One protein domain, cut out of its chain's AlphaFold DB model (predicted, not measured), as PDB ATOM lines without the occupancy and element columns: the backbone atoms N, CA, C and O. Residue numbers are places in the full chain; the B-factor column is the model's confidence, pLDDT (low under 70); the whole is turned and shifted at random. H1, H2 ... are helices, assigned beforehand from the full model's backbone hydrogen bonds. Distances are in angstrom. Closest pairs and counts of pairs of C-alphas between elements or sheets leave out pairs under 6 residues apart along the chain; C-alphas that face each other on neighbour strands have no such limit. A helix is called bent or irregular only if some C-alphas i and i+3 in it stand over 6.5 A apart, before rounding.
ATOM      1  N   GLU A   2      36.219 -19.171  32.264       86.00
ATOM      2  CA  GLU A   2      35.261 -18.075  32.508       86.00
ATOM      3  C   GLU A   2      34.854 -17.922  33.979       86.00
ATOM      4  O   GLU A   2      35.122 -16.890  34.582       86.00
ATOM      5  N   ALA A   3      34.334 -18.984  34.608       91.94
ATOM      6  CA  ALA A   3      33.836 -18.917  35.987       91.94
ATOM      7  C   ALA A   3      34.870 -18.391  37.005       91.94
ATOM      8  O   ALA A   3      34.543 -17.547  37.839       91.94
ATOM      9  N   VAL A   4      36.127 -18.851  36.924       93.25
ATOM     10  CA  VAL A   4      37.187 -18.380  37.832       93.25
ATOM     11  C   VAL A   4      37.590 -16.935  37.535       93.25
ATOM     12  O   VAL A   4      37.929 -16.191  38.451       93.25
ATOM     13  N   THR A   5      37.517 -16.518  36.270       89.94
ATOM     14  CA  THR A   5      37.847 -15.153  35.846       89.94
ATOM     15  C   THR A   5      36.779 -14.177  36.329       89.94
ATOM     16  O   THR A   5      37.122 -13.172  36.950       89.94
ATOM     17  N   THR A   6      35.495 -14.515  36.170       90.62
ATOM     18  CA  THR A   6      34.372 -13.751  36.730       90.62
ATOM     19  C   THR A   6      34.490 -13.637  38.246       90.62
ATOM     20  O   THR A   6      34.513 -12.531  38.774       90.62
ATOM     21  N   ALA A   7      34.664 -14.758  38.957       93.12
ATOM     22  CA  ALA A   7      34.795 -14.747  40.415       93.12
ATOM     23  C   ALA A   7      35.986 -13.898  40.897       93.12
ATOM     24  O   ALA A   7      35.923 -13.264  41.952       93.12
ATOM     25  N   ARG A   8      37.085 -13.866  40.131       91.88
ATOM     26  CA  ARG A   8      38.239 -13.012  40.432       91.88
ATOM     27  C   ARG A   8      37.918 -11.535  40.218       91.88
ATOM     28  O   ARG A   8      38.259 -10.732  41.084       91.88
ATOM     29  N   ASN A   9      37.278 -11.191  39.102       90.06
ATOM     30  CA  ASN A   9      36.932  -9.810  38.754       90.06
ATOM     31  C   ASN A   9      35.925  -9.215  39.753       90.06
ATOM     32  O   ASN A   9      36.102  -8.082  40.190       90.06
ATOM     33  N   GLU A  10      34.969 -10.019  40.223       91.88
ATOM     34  CA  GLU A  10      34.027  -9.661  41.298       91.88
ATOM     35  C   GLU A  10      34.674  -9.647  42.701       91.88
ATOM     36  O   GLU A  10      34.041  -9.338  43.710       91.88
ATOM     37  N   GLY A  11      35.960 -10.000  42.806       92.62
ATOM     38  CA  GLY A  11      36.720  -9.971  44.054       92.62
ATOM     39  C   GLY A  11      36.437 -11.125  45.019       92.62
ATOM     40  O   GLY A  11      36.989 -11.126  46.121       92.62
ATOM     41  N   TRP A  12      35.651 -12.130  44.623       91.81
ATOM     42  CA  TRP A  12      35.283 -13.271  45.472       91.81
ATOM     43  C   TRP A  12      36.477 -14.158  45.838       91.81
ATOM     44  O   TRP A  12      36.435 -14.878  46.832       91.81
ATOM     45  N   LEU A  13      37.565 -14.094  45.062       94.25
ATOM     46  CA  LEU A  13      38.747 -14.926  45.295       94.25
ATOM     47  C   LEU A  13      39.744 -14.354  46.321       94.25
ATOM     48  O   LEU A  13      40.654 -15.074  46.727       94.25
ATOM     49  N   LYS A  14      39.594 -13.096  46.775       92.19
ATOM     50  CA  LYS A  14      40.590 -12.399  47.628       92.19
ATOM     51  C   LYS A  14      40.916 -13.125  48.941       92.19
ATOM     52  O   LYS A  14      42.030 -13.006  49.442       92.19
ATOM     53  N   SER A  15      39.961 -13.868  49.491       93.00
ATOM     54  CA  SER A  15      40.100 -14.635  50.735       93.00
ATOM     55  C   SER A  15      39.614 -16.078  50.580       93.00
ATOM     56  O   SER A  15      39.188 -16.698  51.556       93.00
ATOM     57  N   GLN A  16      39.674 -16.619  49.357       95.94
ATOM     58  CA  GLN A  16      39.183 -17.965  49.070       95.94
ATOM     59  C   GLN A  16      39.906 -19.004  49.938       95.94
ATOM     60  O   GLN A  16      41.123 -19.211  49.842       95.94
ATOM     61  N   THR A  17      39.143 -19.691  50.785       96.25
ATOM     62  CA  THR A  17      39.669 -20.776  51.615       96.25
ATOM     63  C   THR A  17      39.943 -22.015  50.764       96.25
ATOM     64  O   THR A  17      39.453 -22.156  49.643       96.25
ATOM     65  N   HIS A  18      40.729 -22.955  51.292       95.06
ATOM     66  CA  HIS A  18      40.953 -24.234  50.614       95.06
ATOM     67  C   HIS A  18      39.639 -25.000  50.371       95.06
ATOM     68  O   HIS A  18      39.407 -25.491  49.271       95.06
ATOM     69  N   GLN A  19      38.740 -25.027  51.361       96.44
ATOM     70  CA  GLN A  19      37.439 -25.684  51.229       96.44
ATOM     71  C   GLN A  19      36.576 -25.035  50.136       96.44
ATOM     72  O   GLN A  19      35.976 -25.751  49.341       96.44
ATOM     73  N   GLN A  20      36.562 -23.699  50.052       95.56
ATOM     74  CA  GLN A  20      35.849 -22.979  48.992       95.56
ATOM     75  C   GLN A  20      36.425 -23.273  47.602       95.56
ATOM     76  O   GLN A  20      35.660 -23.449  46.658       95.56
ATOM     77  N   ALA A  21      37.753 -23.353  47.468       95.56
ATOM     78  CA  ALA A  21      38.398 -23.716  46.205       95.56
ATOM     79  C   ALA A  21      37.994 -25.128  45.744       95.56
ATOM     80  O   ALA A  21      37.641 -25.316  44.583       95.56
ATOM     81  N   MET A  22      37.962 -26.094  46.668       94.06
ATOM     82  CA  MET A  22      37.528 -27.467  46.380       94.06
ATOM     83  C   MET A  22      36.047 -27.542  45.983       94.06
ATOM     84  O   MET A  22      35.695 -28.270  45.060       94.06
ATOM     85  N   SER A  23      35.170 -26.777  46.644       94.94
ATOM     86  CA  SER A  23      33.732 -26.790  46.346       94.94
ATOM     87  C   SER A  23      33.341 -25.985  45.104       94.94
ATOM     88  O   SER A  23      32.262 -26.198  44.563       94.94
ATOM     89  N   ALA A  24      34.183 -25.049  44.653       93.19
ATOM     90  CA  ALA A  24      33.891 -24.187  43.504       93.19
ATOM     91  C   ALA A  24      33.926 -24.927  42.152       93.19
ATOM     92  O   ALA A  24      33.466 -24.390  41.147       93.19
ATOM     93  N   GLY A  25      34.504 -26.134  42.099       92.25
ATOM     94  CA  GLY A  25      34.604 -26.958  40.887       92.25
ATOM     95  C   GLY A  25      35.701 -26.535  39.902       92.25
ATOM     96  O   GLY A  25      36.106 -27.340  39.070       92.25
ATOM     97  N   PHE A  26      36.226 -25.312  40.016       93.81
ATOM     98  CA  PHE A  26      37.366 -24.829  39.227       93.81
ATOM     99  C   PHE A  26      38.673 -24.696  40.028       93.81
ATOM    100  O   PHE A  26      39.708 -24.451  39.424       93.81
ATOM    101  N   GLY A  27      38.660 -24.842  41.357       95.12
ATOM    102  CA  GLY A  27      39.857 -24.663  42.187       95.12
ATOM    103  C   GLY A  27      40.214 -23.193  42.434       95.12
ATOM    104  O   GLY A  27      39.338 -22.342  42.615       95.12
ATOM    105  N   ARG A  28      41.513 -22.896  42.488       95.56
ATOM    106  CA  ARG A  28      42.049 -21.530  42.561       95.56
ATOM    107  C   ARG A  28      42.329 -20.988  41.165       95.56
ATOM    108  O   ARG A  28      42.479 -21.736  40.203       95.56
ATOM    109  N   PHE A  29      42.472 -19.667  41.067       94.44
ATOM    110  CA  PHE A  29      42.881 -19.030  39.814       94.44
ATOM    111  C   PHE A  29      44.188 -19.621  39.258       94.44
ATOM    112  O   PHE A  29      44.253 -19.942  38.073       94.44
ATOM    113  N   ASP A  30      45.187 -19.838  40.116       93.88
ATOM    114  CA  ASP A  30      46.483 -20.382  39.696       93.88
ATOM    115  C   ASP A  30      46.388 -21.829  39.194       93.88
ATOM    116  O   ASP A  30      47.088 -22.189  38.251       93.88
ATOM    117  N   ASP A  31      45.494 -22.651  39.754       94.81
ATOM    118  CA  ASP A  31      45.283 -24.032  39.297       94.81
ATOM    119  C   ASP A  31      44.773 -24.040  37.852       94.81
ATOM    120  O   ASP A  31      45.266 -24.771  36.988       94.81
ATOM    121  N   VAL A  32      43.807 -23.164  37.578       94.88
ATOM    122  CA  VAL A  32      43.207 -22.993  36.257       94.88
ATOM    123  C   VAL A  32      44.220 -22.424  35.261       94.88
ATOM    124  O   VAL A  32      44.335 -22.937  34.146       94.88
ATOM    125  N   LEU A  33      44.995 -21.416  35.670       95.12
ATOM    126  CA  LEU A  33      46.058 -20.826  34.857       95.12
ATOM    127  C   LEU A  33      47.115 -21.869  34.473       95.12
ATOM    128  O   LEU A  33      47.456 -21.995  33.297       95.12
ATOM    129  N   ASN A  34      47.610 -22.631  35.449       95.81
ATOM    130  CA  ASN A  34      48.630 -23.657  35.232       95.81
ATOM    131  C   ASN A  34      48.107 -24.803  34.360       95.81
ATOM    132  O   ASN A  34      48.833 -25.307  33.505       95.81
ATOM    133  N   THR A  35      46.839 -25.182  34.527       96.31
ATOM    134  CA  THR A  35      46.193 -26.193  33.682       96.31
ATOM    135  C   THR A  35      46.119 -25.731  32.230       96.31
ATOM    136  O   THR A  35      46.476 -26.488  31.329       96.31
ATOM    137  N   LEU A  36      45.707 -24.481  31.988       96.62
ATOM    138  CA  LEU A  36      45.667 -23.921  30.639       96.62
ATOM    139  C   LEU A  36      47.069 -23.841  30.028       96.62
ATOM    140  O   LEU A  36      47.252 -24.236  28.879       96.62
ATOM    141  N   LEU A  37      48.058 -23.383  30.802       96.81
ATOM    142  CA  LEU A  37      49.455 -23.327  30.374       96.81
ATOM    143  C   LEU A  37      49.948 -24.708  29.938       96.81
ATOM    144  O   LEU A  37      50.448 -24.864  28.829       96.81
ATOM    145  N   HIS A  38      49.734 -25.726  30.770       97.38
ATOM    146  CA  HIS A  38      50.104 -27.102  30.451       97.38
ATOM    147  C   HIS A  38      49.372 -27.637  29.212       97.38
ATOM    148  O   HIS A  38      49.952 -28.374  28.414       97.38
ATOM    149  N   ALA A  39      48.105 -27.264  29.024       97.06
ATOM    150  CA  ALA A  39      47.315 -27.725  27.893       97.06
ATOM    151  C   ALA A  39      47.872 -27.253  26.544       97.06
ATOM    152  O   ALA A  39      47.746 -28.001  25.573       97.06
ATOM    153  N   VAL A  40      48.483 -26.064  26.485       98.06
ATOM    154  CA  VAL A  40      48.910 -25.419  25.229       98.06
ATOM    155  C   VAL A  40      50.425 -25.351  25.033       98.06
ATOM    156  O   VAL A  40      50.884 -25.249  23.896       98.06
ATOM    157  N   ALA A  41      51.214 -25.422  26.108       98.19
ATOM    158  CA  ALA A  41      52.664 -25.268  26.043       98.19
ATOM    159  C   ALA A  41      53.305 -26.280  25.078       98.19
ATOM    160  O   ALA A  41      53.107 -27.490  25.187       98.19
TER     161      ALA A  41
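This is residues 2 to 41 of the 109 residues of the protein "GST_C domain-containing protein" of bioreactor metagenome (UniProt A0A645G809). A small body of two short helices, H1 and H2, with the stretches that link them and lead onward, has one longer helix, H3, that starts at this body and sticks out of it as an arm with residues 34 to 41. H1 and H2 lie at two ends of the body with no contact between them, and the first turn of H3 packs on H1. The printed part has 40 residues with three named helices in the order H1, H2, H3, no named strand, and the class is all helix. It is only just compact, close to loose, with a radius of gyration of the C-alphas of 10.3 A. The C-alphas span 29 by 20 by 13 A along their three main axes, and the arm makes much of the length.

H1 covers residues 2 to 9, 10.5 A from first to last C-alpha, and begins with C-alpha 2 at (35.261, -18.075, 32.508). A short link of 8 residues leads to H2, residues 18 to 23, which measures 8.8 A and has C-alpha 18 at (40.953, -24.234, 50.614). A tight link of 5 residues follows. H3, residues 29 to 40, is the longest helix, 17.0 A from first to last C-alpha, and ends with C-alpha 40 at (48.910, -25.419, 25.229). No helix is bent or irregular.

H1 touches H3, with 4 pairs of C-alphas within 8 A. The closest C-alphas of the two are those of Val 4 and Phe 29, 6.1 A apart. H3 touches H1 with residues 29 to 32 alone. The lines of H1 and H3 stand at a steep tilt of 42 degrees and run opposite ways, and their centres are 14.1 A apart. H2 touches no helix. H1 and H2 are apart, and so are H2 and H3. In H1, H2 and H3 every O i to N i+4 pair is within hydrogen-bond range.

The two C-alphas farthest apart are those of Ser 15, in the link between H1 and H2, and Ala 41, at 29.7 A. Residues 34 to 41, of which 34 to 40 belong to H3, stand free. Without them the body has 32 residues, spans 20 by 17 by 13 A and has a radius of gyration of 8.3 A. The printed part has no cut, and neither link is long. The mean pLDDT of the printed part is 94.1, and no printed residue is under 70.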